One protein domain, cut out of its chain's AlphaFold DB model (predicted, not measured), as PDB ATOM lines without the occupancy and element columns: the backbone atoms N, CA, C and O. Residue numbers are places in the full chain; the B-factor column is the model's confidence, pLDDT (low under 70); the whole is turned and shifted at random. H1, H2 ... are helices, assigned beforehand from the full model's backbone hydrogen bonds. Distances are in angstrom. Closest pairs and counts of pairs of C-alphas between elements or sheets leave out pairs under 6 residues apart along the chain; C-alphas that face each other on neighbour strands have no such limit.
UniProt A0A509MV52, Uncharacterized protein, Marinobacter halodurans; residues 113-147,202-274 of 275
ATOM      1  N   ARG A 113     -57.805  60.834   7.746       69.25
ATOM      2  CA  ARG A 113     -56.873  59.947   8.467       69.25
ATOM      3  C   ARG A 113     -57.583  59.058   9.484       69.25
ATOM      4  O   ARG A 113     -57.220  57.889   9.598       69.25
ATOM      5  N   ASP A 114     -58.583  59.590  10.180       68.06
ATOM      6  CA  ASP A 114     -59.354  58.848  11.183       68.06
ATOM      7  C   ASP A 114     -60.239  57.758  10.553       68.06
ATOM      8  O   ASP A 114     -60.545  56.752  11.192       68.06
ATOM      9  N   MET A 115     -60.591  57.915   9.273       66.75
ATOM     10  CA  MET A 115     -61.354  56.940   8.485       66.75
ATOM     11  C   MET A 115     -60.470  55.952   7.709       66.75
ATOM     12  O   MET A 115     -60.989  55.124   6.957       66.75
ATOM     13  N   ALA A 116     -59.143  56.023   7.860       71.31
ATOM     14  CA  ALA A 116     -58.226  55.233   7.053       71.31
ATOM     15  C   ALA A 116     -58.361  53.729   7.339       71.31
ATOM     16  O   ALA A 116     -58.105  53.245   8.444       71.31
ATOM     17  N   VAL A 117     -58.691  52.965   6.299       73.12
ATOM     18  CA  VAL A 117     -58.763  51.499   6.325       73.12
ATOM     19  C   VAL A 117     -57.995  50.962   5.124       73.12
ATOM     20  O   VAL A 117     -58.175  51.449   4.013       73.12
ATOM     21  N   ASP A 118     -57.139  49.958   5.336       73.88
ATOM     22  CA  ASP A 118     -56.463  49.236   4.252       73.88
ATOM     23  C   ASP A 118     -57.158  47.879   4.017       73.88
ATOM     24  O   ASP A 118     -56.941  46.948   4.804       73.88
ATOM     25  N   PRO A 119     -57.974  47.746   2.953       69.31
ATOM     26  CA  PRO A 119     -58.664  46.505   2.598       69.31
ATOM     27  C   PRO A 119     -57.761  45.282   2.406       69.31
ATOM     28  O   PRO A 119     -58.237  44.157   2.530       69.31
ATOM     29  N   LEU A 120     -56.462  45.460   2.136       73.38
ATOM     30  CA  LEU A 120     -55.522  44.343   1.989       73.38
ATOM     31  C   LEU A 120     -54.971  43.837   3.329       73.38
ATOM     32  O   LEU A 120     -54.325  42.788   3.375       73.38
ATOM     33  N   CYS A 121     -55.223  44.546   4.434       76.38
ATOM     34  CA  CYS A 121     -54.721  44.174   5.755       76.38
ATOM     35  C   CYS A 121     -55.216  42.787   6.228       76.38
ATOM     36  O   CYS A 121     -54.380  41.994   6.678       76.38
ATOM     37  N   PRO A 122     -56.509  42.422   6.092       72.12
ATOM     38  CA  PRO A 122     -56.981  41.087   6.464       72.12
ATOM     39  C   PRO A 122     -56.363  39.976   5.605       72.12
ATOM     40  O   PRO A 122     -55.923  38.961   6.146       72.12
ATOM     41  N   PHE A 123     -56.255  40.195   4.287       77.25
ATOM     42  CA  PHE A 123     -55.641  39.249   3.346       77.25
ATOM     43  C   PHE A 123     -54.203  38.906   3.758       77.25
ATOM     44  O   PHE A 123     -53.863  37.739   3.954       77.25
ATOM     45  N   TRP A 124     -53.372  39.926   3.984       77.19
ATOM     46  CA  TRP A 124     -51.983  39.716   4.393       77.19
ATOM     47  C   TRP A 124     -51.836  39.183   5.814       77.19
ATOM     48  O   TRP A 124     -50.872  38.467   6.082       77.19
ATOM     49  N   SER A 125     -52.767  39.490   6.721       74.19
ATOM     50  CA  SER A 125     -52.760  38.915   8.072       74.19
ATOM     51  C   SER A 125     -52.952  37.399   8.010       74.19
ATOM     52  O   SER A 125     -52.107  36.663   8.517       74.19
ATOM     53  N   LYS A 126     -53.964  36.934   7.263       72.69
ATOM     54  CA  LYS A 126     -54.231  35.504   7.032       72.69
ATOM     55  C   LYS A 126     -53.056  34.806   6.340       72.69
ATOM     56  O   LYS A 126     -52.614  33.740   6.766       72.69
ATOM     57  N   LEU A 127     -52.497  35.429   5.300       72.75
ATOM     58  CA  LEU A 127     -51.374  34.859   4.557       72.75
ATOM     59  C   LEU A 127     -50.092  34.787   5.404       72.75
ATOM     60  O   LEU A 127     -49.336  33.823   5.308       72.75
ATOM     61  N   ARG A 128     -49.856  35.771   6.279       74.81
ATOM     62  CA  ARG A 128     -48.711  35.793   7.203       74.81
ATOM     63  C   ARG A 128     -48.845  34.777   8.333       74.81
ATOM     64  O   ARG A 128     -47.824  34.246   8.762       74.81
ATOM     65  N   GLU A 129     -50.050  34.522   8.829       74.94
ATOM     66  CA  GLU A 129     -50.294  33.472   9.827       74.94
ATOM     67  C   GLU A 129     -49.941  32.091   9.271       74.94
ATOM     68  O   GLU A 129     -49.283  31.306   9.951       74.94
ATOM     69  N   LYS A 130     -50.298  31.837   8.007       75.25
ATOM     70  CA  LYS A 130     -50.064  30.553   7.337       75.25
ATOM     71  C   LYS A 130     -48.640  30.404   6.781       75.25
ATOM     72  O   LYS A 130     -48.012  29.368   6.964       75.25
ATOM     73  N   HIS A 131     -48.097  31.450   6.152       74.62
ATOM     74  CA  HIS A 131     -46.821  31.421   5.424       74.62
ATOM     75  C   HIS A 131     -45.941  32.638   5.767       74.62
ATOM     76  O   HIS A 131     -45.520  33.407   4.899       74.62
ATOM     77  N   ARG A 132     -45.632  32.827   7.059       72.94
ATOM     78  CA  ARG A 132     -44.952  34.033   7.581       72.94
ATOM     79  C   ARG A 132     -43.683  34.432   6.825       72.94
ATOM     80  O   ARG A 132     -43.510  35.611   6.530       72.94
ATOM     81  N   ARG A 133     -42.762  33.491   6.585       76.00
ATOM     82  CA  ARG A 133     -41.474  33.780   5.927       76.00
ATOM     83  C   ARG A 133     -41.667  34.108   4.436       76.00
ATOM     84  O   ARG A 133     -41.277  35.210   4.062       76.00
ATOM     85  N   PRO A 134     -42.317  33.255   3.622       76.56
ATOM     86  CA  PRO A 134     -42.569  33.554   2.209       76.56
ATOM     87  C   PRO A 134     -43.343  34.858   1.985       76.56
ATOM     88  O   PRO A 134     -42.959  35.660   1.135       76.56
ATOM     89  N   ALA A 135     -44.362  35.131   2.808       70.06
ATOM     90  CA  ALA A 135     -45.148  36.362   2.733       70.06
ATOM     91  C   ALA A 135     -44.290  37.619   2.969       70.06
ATOM     92  O   ALA A 135     -44.390  38.603   2.235       70.06
ATOM     93  N   MET A 136     -43.407  37.588   3.974       69.81
ATOM     94  CA  MET A 136     -42.499  38.704   4.255       69.81
ATOM     95  C   MET A 136     -41.446  38.884   3.156       69.81
ATOM     96  O   MET A 136     -41.136  40.022   2.802       69.81
ATOM     97  N   THR A 137     -40.918  37.789   2.600       70.50
ATOM     98  CA  THR A 137     -39.971  37.839   1.479       70.50
ATOM     99  C   THR A 137     -40.622  38.474   0.253       70.50
ATOM    100  O   THR A 137     -40.084  39.442  -0.280       70.50
ATOM    101  N   TRP A 138     -41.828  38.038  -0.122       78.44
ATOM    102  CA  TRP A 138     -42.601  38.619  -1.225       78.44
ATOM    103  C   TRP A 138     -42.778  40.136  -1.078       78.44
ATOM    104  O   TRP A 138     -42.429  40.905  -1.977       78.44
ATOM    105  N   LEU A 139     -43.233  40.581   0.101       70.12
ATOM    106  CA  LEU A 139     -43.409  42.000   0.429       70.12
ATOM    107  C   LEU A 139     -42.109  42.804   0.451       70.12
ATOM    108  O   LEU A 139     -42.168  44.029   0.436       70.12
ATOM    109  N   SER A 140     -40.950  42.158   0.564       66.25
ATOM    110  CA  SER A 140     -39.651  42.833   0.513       66.25
ATOM    111  C   SER A 140     -39.120  42.956  -0.913       66.25
ATOM    112  O   SER A 140     -38.546  43.982  -1.266       66.25
ATOM    113  N   THR A 141     -39.356  41.940  -1.744       66.69
ATOM    114  CA  THR A 141     -38.833  41.863  -3.111       66.69
ATOM    115  C   THR A 141     -39.678  42.666  -4.095       66.69
ATOM    116  O   THR A 141     -39.141  43.293  -5.003       66.69
ATOM    117  N   LEU A 142     -41.002  42.668  -3.922       68.12
ATOM    118  CA  LEU A 142     -41.935  43.211  -4.917       68.12
ATOM    119  C   LEU A 142     -42.547  44.555  -4.538       68.12
ATOM    120  O   LEU A 142     -43.299  45.124  -5.331       68.12
ATOM    121  N   SER A 143     -42.167  45.105  -3.386       63.22
ATOM    122  CA  SER A 143     -42.557  46.446  -2.945       63.22
ATOM    123  C   SER A 143     -41.885  47.588  -3.728       63.22
ATOM    124  O   SER A 143     -42.016  48.742  -3.332       63.22
ATOM    125  N   PHE A 144     -41.182  47.276  -4.825       58.66
ATOM    126  CA  PHE A 144     -40.532  48.220  -5.741       58.66
ATOM    127  C   PHE A 144     -40.794  47.823  -7.204       58.66
ATOM    128  O   PHE A 144     -40.818  46.634  -7.527       58.66
ATOM    129  N   LEU A 145     -40.966  48.787  -8.115       45.47
ATOM    130  CA  LEU A 145     -41.114  48.519  -9.556       45.47
ATOM    131  C   LEU A 145     -39.766  48.117 -10.194       45.47
ATOM    132  O   LEU A 145     -38.715  48.596  -9.782       45.47
ATOM    133  N   ALA A 146     -39.788  47.214 -11.186       38.84
ATOM    134  CA  ALA A 146     -38.575  46.674 -11.815       38.84
ATOM    135  C   ALA A 146     -38.110  47.540 -13.014       38.84
ATOM    136  O   ALA A 146     -38.954  47.858 -13.854       38.84
ATOM    137  N   PRO A 147     -36.799  47.839 -13.173       35.78
ATOM    138  CA  PRO A 147     -36.292  48.754 -14.210       35.78
ATOM    139  C   PRO A 147     -36.548  48.329 -15.667       35.78
ATOM    140  O   PRO A 147     -36.690  49.173 -16.536       35.78
ATOM    141  N   ILE A 202     -38.174  63.486   1.958       50.84
ATOM    142  CA  ILE A 202     -39.155  63.189   0.894       50.84
ATOM    143  C   ILE A 202     -40.579  63.423   1.411       50.84
ATOM    144  O   ILE A 202     -41.400  64.007   0.715       50.84
ATOM    145  N   ALA A 203     -40.840  63.072   2.673       53.00
ATOM    146  CA  ALA A 203     -42.108  63.338   3.339       53.00
ATOM    147  C   ALA A 203     -42.508  64.824   3.325       53.00
ATOM    148  O   ALA A 203     -43.658  65.150   3.040       53.00
ATOM    149  N   LYS A 204     -41.563  65.730   3.599       54.47
ATOM    150  CA  LYS A 204     -41.807  67.175   3.575       54.47
ATOM    151  C   LYS A 204     -42.022  67.689   2.151       54.47
ATOM    152  O   LYS A 204     -42.954  68.446   1.923       54.47
ATOM    153  N   LEU A 205     -41.227  67.214   1.191       53.00
ATOM    154  CA  LEU A 205     -41.388  67.573  -0.223       53.00
ATOM    155  C   LEU A 205     -42.740  67.126  -0.788       53.00
ATOM    156  O   LEU A 205     -43.382  67.891  -1.494       53.00
ATOM    157  N   VAL A 206     -43.183  65.913  -0.452       59.34
ATOM    158  CA  VAL A 206     -44.498  65.394  -0.847       59.34
ATOM    159  C   VAL A 206     -45.612  66.201  -0.181       59.34
ATOM    160  O   VAL A 206     -46.552  66.607  -0.848       59.34
ATOM    161  N   THR A 207     -45.508  66.502   1.115       63.12
ATOM    162  CA  THR A 207     -46.559  67.252   1.828       63.12
ATOM    163  C   THR A 207     -46.738  68.672   1.277       63.12
ATOM    164  O   THR A 207     -47.866  69.141   1.166       63.12
ATOM    165  N   ASP A 208     -45.648  69.329   0.880       57.72
ATOM    166  CA  ASP A 208     -45.663  70.722   0.414       57.72
ATOM    167  C   ASP A 208     -45.967  70.859  -1.097       57.72
ATOM    168  O   ASP A 208     -46.075  71.977  -1.604       57.72
ATOM    169  N   ASN A 209     -46.080  69.748  -1.841       57.78
ATOM    170  CA  ASN A 209     -46.198  69.764  -3.299       57.78
ATOM    171  C   ASN A 209     -47.246  68.763  -3.821       57.78
ATOM    172  O   ASN A 209     -46.972  67.570  -3.950       57.78
ATOM    173  N   ASP A 210     -48.416  69.274  -4.212       61.31
ATOM    174  CA  ASP A 210     -49.534  68.501  -4.786       61.31
ATOM    175  C   ASP A 210     -49.133  67.616  -5.976       61.31
ATOM    176  O   ASP A 210     -49.624  66.499  -6.132       61.31
ATOM    177  N   CYS A 211     -48.216  68.092  -6.814       55.81
ATOM    178  CA  CYS A 211     -47.713  67.351  -7.964       55.81
ATOM    179  C   CYS A 211     -46.930  66.103  -7.506       55.81
ATOM    180  O   CYS A 211     -47.157  65.004  -8.011       55.81
ATOM    181  N   LEU A 212     -46.087  66.230  -6.478       55.94
ATOM    182  CA  LEU A 212     -45.392  65.089  -5.876       55.94
ATOM    183  C   LEU A 212     -46.338  64.150  -5.104       55.94
ATOM    184  O   LEU A 212     -46.071  62.949  -5.032       55.94
ATOM    185  N   GLN A 213     -47.456  64.650  -4.566       65.12
ATOM    186  CA  GLN A 213     -48.500  63.792  -3.985       65.12
ATOM    187  C   GLN A 213     -49.174  62.934  -5.054       65.12
ATOM    188  O   GLN A 213     -49.320  61.730  -4.859       65.12
ATOM    189  N   GLN A 214     -49.525  63.516  -6.203       62.25
ATOM    190  CA  GLN A 214     -50.126  62.779  -7.321       62.25
ATOM    191  C   GLN A 214     -49.191  61.685  -7.847       62.25
ATOM    192  O   GLN A 214     -49.599  60.529  -7.951       62.25
ATOM    193  N   VAL A 215     -47.917  62.022  -8.071       61.81
ATOM    194  CA  VAL A 215     -46.816  61.075  -8.345       61.81
ATOM    195  C   VAL A 215     -46.845  59.882  -7.399       61.81
ATOM    196  O   VAL A 215     -46.870  58.725  -7.825       61.81
ATOM    197  N   LEU A 216     -46.836  60.172  -6.099       70.00
ATOM    198  CA  LEU A 216     -46.756  59.159  -5.067       70.00
ATOM    199  C   LEU A 216     -48.005  58.281  -5.060       70.00
ATOM    200  O   LEU A 216     -47.892  57.066  -4.922       70.00
ATOM    201  N   VAL A 217     -49.183  58.884  -5.204       73.19
ATOM    202  CA  VAL A 217     -50.455  58.164  -5.246       73.19
ATOM    203  C   VAL A 217     -50.506  57.237  -6.452       73.19
ATOM    204  O   VAL A 217     -50.875  56.080  -6.287       73.19
ATOM    205  N   HIS A 218     -50.082  57.681  -7.638       69.81
ATOM    206  CA  HIS A 218     -50.034  56.826  -8.826       69.81
ATOM    207  C   HIS A 218     -49.078  55.642  -8.647       69.81
ATOM    208  O   HIS A 218     -49.440  54.500  -8.941       69.81
ATOM    209  N   TYR A 219     -47.892  55.891  -8.095       71.19
ATOM    210  CA  TYR A 219     -46.940  54.838  -7.752       71.19
ATOM    211  C   TYR A 219     -47.522  53.843  -6.736       71.19
ATOM    212  O   TYR A 219     -47.494  52.626  -6.941       71.19
ATOM    213  N   ALA A 220     -48.096  54.364  -5.651       76.56
ATOM    214  CA  ALA A 220     -48.728  53.567  -4.614       76.56
ATOM    215  C   ALA A 220     -49.884  52.744  -5.183       76.56
ATOM    216  O   ALA A 220     -50.001  51.570  -4.858       76.56
ATOM    217  N   GLN A 221     -50.687  53.321  -6.078       76.56
ATOM    218  CA  GLN A 221     -51.813  52.668  -6.731       76.56
ATOM    219  C   GLN A 221     -51.367  51.523  -7.645       76.56
ATOM    220  O   GLN A 221     -52.022  50.483  -7.656       76.56
ATOM    221  N   GLN A 222     -50.254  51.665  -8.372       73.62
ATOM    222  CA  GLN A 222     -49.704  50.567  -9.175       73.62
ATOM    223  C   GLN A 222     -49.230  49.407  -8.297       73.62
ATOM    224  O   GLN A 222     -49.563  48.255  -8.565       73.62
ATOM    225  N   LEU A 223     -48.487  49.687  -7.222       75.12
ATOM    226  CA  LEU A 223     -48.073  48.645  -6.276       75.12
ATOM    227  C   LEU A 223     -49.270  48.002  -5.571       75.12
ATOM    228  O   LEU A 223     -49.295  46.788  -5.361       75.12
ATOM    229  N   TYR A 224     -50.256  48.819  -5.213       79.25
ATOM    230  CA  TYR A 224     -51.451  48.383  -4.518       79.25
ATOM    231  C   TYR A 224     -52.301  47.489  -5.412       79.25
ATOM    232  O   TYR A 224     -52.587  46.378  -5.003       79.25
ATOM    233  N   ARG A 225     -52.626  47.904  -6.643       78.62
ATOM    234  CA  ARG A 225     -53.485  47.164  -7.585       78.62
ATOM    235  C   ARG A 225     -52.790  45.963  -8.217       78.62
ATOM    236  O   ARG A 225     -53.309  44.856  -8.160       78.62
ATOM    237  N   GLU A 226     -51.616  46.161  -8.808       74.25
ATOM    238  CA  GLU A 226     -50.985  45.141  -9.662       74.25
ATOM    239  C   GLU A 226     -50.224  44.082  -8.862       74.25
ATOM    240  O   GLU A 226     -49.884  43.020  -9.375       74.25
ATOM    241  N   ARG A 227     -49.889  44.383  -7.603       71.38
ATOM    242  CA  ARG A 227     -49.029  43.524  -6.775       71.38
ATOM    243  C   ARG A 227     -49.585  43.258  -5.382       71.38
ATOM    244  O   ARG A 227     -48.905  42.618  -4.579       71.38
ATOM    245  N   ALA A 228     -50.783  43.765  -5.092       78.19
ATOM    246  CA  ALA A 228     -51.430  43.695  -3.786       78.19
ATOM    247  C   ALA A 228     -50.510  44.111  -2.625       78.19
ATOM    248  O   ALA A 228     -50.569  43.525  -1.543       78.19
ATOM    249  N   ILE A 229     -49.630  45.097  -2.827       81.81
ATOM    250  CA  ILE A 229     -48.750  45.586  -1.762       81.81
ATOM    251  C   ILE A 229     -49.559  46.522  -0.852       81.81
ATOM    252  O   ILE A 229     -50.049  47.534  -1.343       81.81
ATOM    253  N   PRO A 230     -49.674  46.253   0.466       81.12
ATOM    254  CA  PRO A 230     -50.453  47.091   1.381       81.12
ATOM    255  C   PRO A 230     -49.947  48.531   1.436       81.12
ATOM    256  O   PRO A 230     -48.735  48.769   1.409       81.12
ATOM    257  N   ILE A 231     -50.850  49.490   1.653       82.19
ATOM    258  CA  ILE A 231     -50.520  50.925   1.737       82.19
ATOM    259  C   ILE A 231     -49.515  51.174   2.863       82.19
ATOM    260  O   ILE A 231     -48.586  51.964   2.719       82.19
ATOM    261  N   ARG A 232     -49.632  50.425   3.965       81.81
ATOM    262  CA  ARG A 232     -48.668  50.457   5.078       81.81
ATOM    263  C   ARG A 232     -47.245  50.107   4.654       81.81
ATOM    264  O   ARG A 232     -46.294  50.644   5.213       81.81
ATOM    265  N   ARG A 233     -47.083  49.190   3.698       77.50
ATOM    266  CA  ARG A 233     -45.765  48.806   3.184       77.50
ATOM    267  C   ARG A 233     -45.234  49.859   2.219       77.50
ATOM    268  O   ARG A 233     -44.060  50.203   2.293       77.50
ATOM    269  N   VAL A 234     -46.104  50.411   1.376       75.94
ATOM    270  CA  VAL A 234     -45.752  51.524   0.486       75.94
ATOM    271  C   VAL A 234     -45.301  52.746   1.293       75.94
ATOM    272  O   VAL A 234     -44.253  53.316   1.006       75.94
ATOM    273  N   SER A 235     -46.024  53.112   2.354       76.19
ATOM    274  CA  SER A 235     -45.705  54.296   3.159       76.19
ATOM    275  C   SER A 235     -44.350  54.187   3.866       76.19
ATOM    276  O   SER A 235     -43.639  55.183   3.981       76.19
ATOM    277  N   GLN A 236     -43.956  52.978   4.284       72.38
ATOM    278  CA  GLN A 236     -42.632  52.710   4.857       72.38
ATOM    279  C   GLN A 236     -41.504  53.012   3.867       72.38
ATOM    280  O   GLN A 236     -40.487  53.565   4.272       72.38
ATOM    281  N   ASN A 237     -41.688  52.689   2.583       64.75
ATOM    282  CA  ASN A 237     -40.666  52.907   1.556       64.75
ATOM    283  C   ASN A 237     -40.442  54.395   1.266       64.75
ATOM    284  O   ASN A 237     -39.335  54.796   0.923       64.75
ATOM    285  N   VAL A 238     -41.485  55.210   1.423       64.00
ATOM    286  CA  VAL A 238     -41.458  56.651   1.118       64.00
ATOM    287  C   VAL A 238     -41.249  57.497   2.386       64.00
ATOM    288  O   VAL A 238     -41.033  58.704   2.318       64.00
ATOM    289  N   GLY A 239     -41.259  56.868   3.566       62.00
ATOM    290  CA  GLY A 239     -41.049  57.546   4.848       62.00
ATOM    291  C   GLY A 239     -42.239  58.398   5.297       62.00
ATOM    292  O   GLY A 239     -42.048  59.419   5.956       62.00
ATOM    293  N   LEU A 240     -43.462  57.994   4.942       73.06
ATOM    294  CA  LEU A 240     -44.711  58.682   5.277       73.06
ATOM    295  C   LEU A 240     -45.577  57.853   6.231       73.06
ATOM    296  O   LEU A 240     -45.502  56.618   6.262       73.06
ATOM    297  N   GLN A 241     -46.450  58.524   6.989       79.75
ATOM    298  CA  GLN A 241     -47.495  57.818   7.731       79.75
ATOM    299  C   GLN A 241     -48.485  57.215   6.737       79.75
ATOM    300  O   GLN A 241     -48.886  57.849   5.760       79.75
ATOM    301  N   TRP A 242     -48.889  55.973   6.977       82.25
ATOM    302  CA  TRP A 242     -49.734  55.244   6.032       82.25
ATOM    303  C   TRP A 242     -51.124  55.872   5.880       82.25
ATOM    304  O   TRP A 242     -51.681  55.821   4.789       82.25
ATOM    305  N   GLN A 243     -51.652  56.513   6.929       86.06
ATOM    306  CA  GLN A 243     -52.916  57.254   6.868       86.06
ATOM    307  C   GLN A 243     -52.819  58.471   5.947       86.06
ATOM    308  O   GLN A 243     -53.791  58.804   5.279       86.06
ATOM    309  N   ASP A 244     -51.650  59.117   5.881       82.25
ATOM    310  CA  ASP A 244     -51.430  60.251   4.981       82.25
ATOM    311  C   ASP A 244     -51.404  59.784   3.530       82.25
ATOM    312  O   ASP A 244     -52.083  60.363   2.689       82.25
ATOM    313  N   VAL A 245     -50.697  58.685   3.247       81.31
ATOM    314  CA  VAL A 245     -50.704  58.068   1.911       81.31
ATOM    315  C   VAL A 245     -52.128  57.672   1.527       81.31
ATOM    316  O   VAL A 245     -52.577  58.001   0.433       81.31
ATOM    317  N   TRP A 246     -52.864  57.035   2.443       84.88
ATOM    318  CA  TRP A 246     -54.256  56.649   2.230       84.88
ATOM    319  C   TRP A 246     -55.152  57.849   1.900       84.88
ATOM    320  O   TRP A 246     -55.870  57.807   0.900       84.88
ATOM    321  N   ALA A 247     -55.070  58.923   2.691       81.00
ATOM    322  CA  ALA A 247     -55.862  60.136   2.503       81.00
ATOM    323  C   ALA A 247     -55.533  60.839   1.177       81.00
ATOM    324  O   ALA A 247     -56.444  61.289   0.481       81.00
ATOM    325  N   MET A 248     -54.252  60.876   0.786       80.31
ATOM    326  CA  MET A 248     -53.832  61.362  -0.533       80.31
ATOM    327  C   MET A 248     -54.484  60.541  -1.654       80.31
ATOM    328  O   MET A 248     -55.044  61.112  -2.587       80.31
ATOM    329  N   GLY A 249     -54.493  59.209  -1.548       77.00
ATOM    330  CA  GLY A 249     -55.128  58.343  -2.547       77.00
ATOM    331  C   GLY A 249     -56.628  58.596  -2.703       77.00
ATOM    332  O   GLY A 249     -57.128  58.721  -3.822       77.00
ATOM    333  N   VAL A 250     -57.338  58.769  -1.585       76.12
ATOM    334  CA  VAL A 250     -58.775  59.089  -1.579       76.12
ATOM    335  C   VAL A 250     -59.064  60.437  -2.243       76.12
ATOM    336  O   VAL A 250     -60.017  60.544  -3.017       76.12
ATOM    337  N   ARG A 251     -58.224  61.450  -2.000       70.75
ATOM    338  CA  ARG A 251     -58.351  62.771  -2.632       70.75
ATOM    339  C   ARG A 251     -58.096  62.735  -4.132       70.75
ATOM    340  O   ARG A 251     -58.824  63.382  -4.881       70.75
ATOM    341  N   HIS A 252     -57.072  61.997  -4.561       65.50
ATOM    342  CA  HIS A 252     -56.563  62.127  -5.920       65.50
ATOM    343  C   HIS A 252     -57.228  61.230  -6.952       65.50
ATOM    344  O   HIS A 252     -57.232  61.659  -8.092       65.50
ATOM    345  N   ASN A 253     -57.803  60.069  -6.604       61.12
ATOM    346  CA  ASN A 253     -58.650  59.270  -7.520       61.12
ATOM    347  C   ASN A 253     -59.401  58.092  -6.856       61.12
ATOM    348  O   ASN A 253     -60.173  57.406  -7.527       61.12
ATOM    349  N   GLY A 254     -59.238  57.876  -5.548       67.06
ATOM    350  CA  GLY A 254     -59.712  56.669  -4.869       67.06
ATOM    351  C   GLY A 254     -58.760  55.491  -5.081       67.06
ATOM    352  O   GLY A 254     -58.003  55.448  -6.050       67.06
ATOM    353  N   TRP A 255     -58.784  54.535  -4.154       72.75
ATOM    354  CA  TRP A 255     -57.943  53.346  -4.247       72.75
ATOM    355  C   TRP A 255     -58.597  52.310  -5.156       72.75
ATOM    356  O   TRP A 255     -59.779  52.025  -5.027       72.75
ATOM    357  N   GLN A 256     -57.856  51.713  -6.078       71.06
ATOM    358  CA  GLN A 256     -58.347  50.578  -6.868       71.06
ATOM    359  C   GLN A 256     -57.802  49.283  -6.287       71.06
ATOM    360  O   GLN A 256     -56.596  49.172  -6.061       71.06
ATOM    361  N   LEU A 257     -58.681  48.316  -6.039       73.44
ATOM    362  CA  LEU A 257     -58.284  47.040  -5.458       73.44
ATOM    363  C   LEU A 257     -57.578  46.155  -6.494       73.44
ATOM    364  O   LEU A 257     -57.860  46.262  -7.691       73.44
ATOM    365  N   PRO A 258     -56.692  45.251  -6.045       72.50
ATOM    366  CA  PRO A 258     -56.239  44.140  -6.866       72.50
ATOM    367  C   PRO A 258     -57.389  43.326  -7.426       72.50
ATOM    368  O   PRO A 258     -58.429  43.155  -6.784       72.50
ATOM    369  N   THR A 259     -57.148  42.738  -8.592       74.38
ATOM    370  CA  THR A 259     -58.059  41.730  -9.114       74.38
ATOM    371  C   THR A 259     -57.979  40.448  -8.289       74.38
ATOM    372  O   THR A 259     -57.015  40.158  -7.576       74.38
ATOM    373  N   THR A 260     -59.022  39.652  -8.425       70.50
ATOM    374  CA  THR A 260     -59.218  38.355  -7.773       70.50
ATOM    375  C   THR A 260     -58.154  37.359  -8.221       70.50
ATOM    376  O   THR A 260     -57.600  36.609  -7.415       70.50
ATOM    377  N   GLU A 261     -57.813  37.424  -9.506       72.25
ATOM    378  CA  GLU A 261     -56.751  36.669 -10.146       72.25
ATOM    379  C   GLU A 261     -55.390  37.042  -9.558       72.25
ATOM    380  O   GLU A 261     -54.659  36.149  -9.130       72.25
ATOM    381  N   THR A 262     -55.100  38.342  -9.419       74.19
ATOM    382  CA  THR A 262     -53.868  38.839  -8.784       74.19
ATOM    383  C   THR A 262     -53.726  38.308  -7.355       74.19
ATOM    384  O   THR A 262     -52.672  37.793  -6.987       74.19
ATOM    385  N   LEU A 263     -54.785  38.379  -6.540       75.31
ATOM    386  CA  LEU A 263     -54.750  37.867  -5.162       75.31
ATOM    387  C   LEU A 263     -54.533  36.349  -5.115       75.31
ATOM    388  O   LEU A 263     -53.718  35.864  -4.328       75.31
ATOM    389  N   SER A 264     -55.208  35.609  -5.995       75.81
ATOM    390  CA  SER A 264     -55.091  34.148  -6.093       75.81
ATOM    391  C   SER A 264     -53.714  33.705  -6.600       75.81
ATOM    392  O   SER A 264     -53.199  32.659  -6.204       75.81
ATOM    393  N   GLU A 265     -53.096  34.470  -7.501       77.19
ATOM    394  CA  GLU A 265     -51.724  34.245  -7.963       77.19
ATOM    395  C   GLU A 265     -50.709  34.473  -6.843       77.19
ATOM    396  O   GLU A 265     -49.790  33.668  -6.676       77.19
ATOM    397  N   ILE A 266     -50.894  35.520  -6.038       79.25
ATOM    398  CA  ILE A 266     -50.036  35.803  -4.884       79.25
ATOM    399  C   ILE A 266     -50.163  34.696  -3.844       79.25
ATOM    400  O   ILE A 266     -49.144  34.186  -3.384       79.25
ATOM    401  N   GLU A 267     -51.383  34.286  -3.493       80.56
ATOM    402  CA  GLU A 267     -51.595  33.206  -2.528       80.56
ATOM    403  C   GLU A 267     -50.925  31.909  -2.990       80.56
ATOM    404  O   GLU A 267     -50.190  31.292  -2.215       80.56
ATOM    405  N   ARG A 268     -51.082  31.537  -4.270       81.94
ATOM    406  CA  ARG A 268     -50.372  30.392  -4.865       81.94
ATOM    407  C   ARG A 268     -48.860  30.567  -4.802       81.94
ATOM    408  O   ARG A 268     -48.161  29.657  -4.373       81.94
ATOM    409  N   SER A 269     -48.344  31.727  -5.200       80.00
ATOM    410  CA  SER A 269     -46.902  31.984  -5.252       80.00
ATOM    411  C   SER A 269     -46.263  31.937  -3.868       80.00
ATOM    412  O   SER A 269     -45.210  31.325  -3.700       80.00
ATOM    413  N   VAL A 270     -46.915  32.530  -2.868       80.50
ATOM    414  CA  VAL A 270     -46.464  32.541  -1.473       80.50
ATOM    415  C   VAL A 270     -46.568  31.151  -0.843       80.50
ATOM    416  O   VAL A 270     -45.652  30.760  -0.122       80.50
ATOM    417  N   SER A 271     -47.624  30.389  -1.145       79.75
ATOM    418  CA  SER A 271     -47.797  29.013  -0.650       79.75
ATOM    419  C   SER A 271     -46.815  28.030  -1.300       79.75
ATOM    420  O   SER A 271     -46.343  27.113  -0.644       79.75
ATOM    421  N   ASN A 272     -46.461  28.235  -2.572       77.69
ATOM    422  CA  ASN A 272     -45.508  27.386  -3.299       77.69
ATOM    423  C   ASN A 272     -44.039  27.688  -2.954       77.69
ATOM    424  O   ASN A 272     -43.161  26.901  -3.294       77.69
ATOM    425  N   HIS A 273     -43.756  28.816  -2.291       62.34
ATOM    426  CA  HIS A 273     -42.430  29.163  -1.758       62.34
ATOM    427  C   HIS A 273     -42.182  28.542  -0.367       62.34
ATOM    428  O   HIS A 273     -41.506  29.139   0.475       62.34
ATOM    429  N   GLU A 274     -42.727  27.352  -0.105       46.75
ATOM    430  CA  GLU A 274     -42.302  26.527   1.026       46.75
ATOM    431  C   GLU A 274     -40.879  26.015   0.757       46.75
ATOM    432  O   GLU A 274     -40.655  25.170  -0.108       46.75
TER     433      GLU A 274
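This is residues 113 to 147 and 202 to 274 of the 275 residues of an uncharacterized protein of Marinobacter halodurans (UniProt A0A509MV52). Two groups of helices lie one after the other along the longest axis, loosely joined, with few close C-alpha pairs between their helices. In one group the longest helix, H4, runs along that axis, with H5 and H6 packed crosswise on it and on each other and the short H3 at a corner by its start; the other group is H1, H2 and H7, with H2 touching both of the others. The printed part has 108 residues, with seven named helices in the order H1 to H7 and no named strand; the class is all helix, and the packing is mostly crossed. It is compact, with a radius of gyration of the C-alphas of 14.1 A, and spans 44 by 31 by 21 A.

H1 is residues 121 to 130, 14.5 A long, and begins at C-alpha 121, (-54.721, 44.174, 5.755). H2 is residues 132 to 141, 14.6 A. After the cut come H3, residues 202 to 207, and H4, residues 210 to 227, which is 25.1 A long from C-alpha 210 at (-49.534, 68.501, -4.786). H5 is residues 231 to 238, H6 residues 242 to 252, 15.4 A, and H7 residues 260 to 272, 18.1 A, ending at C-alpha 272, (-45.508, 27.386, -3.299).

H4 is the hub, touching three helices. With residues 213 to 221 alone it touches H6, about perpendicular at 76 degrees; the closest C-alphas, of Val 217 and Gly 249, are 5.4 A apart. With residues 220 to 224 alone it touches H5 at a steep tilt of 53 degrees, opposite ways, the closest C-alphas being those of Ala 220 and Val 234, 6.2 A. H5 and H6 touch about perpendicular, at 81 degrees, closest at the C-alphas of Arg 232 and Trp 242, 5.0 A. H3 and H4 touch only at the corner, closest at the C-alphas of Val 206 and Leu 212, 5.1 A. H4 and H7 are close but not clearly touching, the closest C-alphas, of Glu 226 and Thr 262, being 7.0 A apart. H7 touches H2 with residues 270 to 271 alone, closest at the C-alphas of Pro 134 and Val 270, 5.5 A. H1 and H2 touch at a steep tilt of 54 degrees, opposite ways, closest at the C-alphas of Arg 128 and Ala 135, 5.7 A. H1 and H4 are apart. In H1 to H7 every O i to N i+4 pair is within hydrogen-bond range.

The two farthest C-alphas, of Asp 208 and Glu 274, are 44.3 A apart. Residues 148 to 201 are not printed, and C-alphas 147 and 202 are 21.1 A apart across the cut. Of the links that are printed whole, H6 to H7 is short and the others are tight. The mean pLDDT of the printed part is 70.7, and 36 residues are under 70, among them 140 to 147 and 202 to 215.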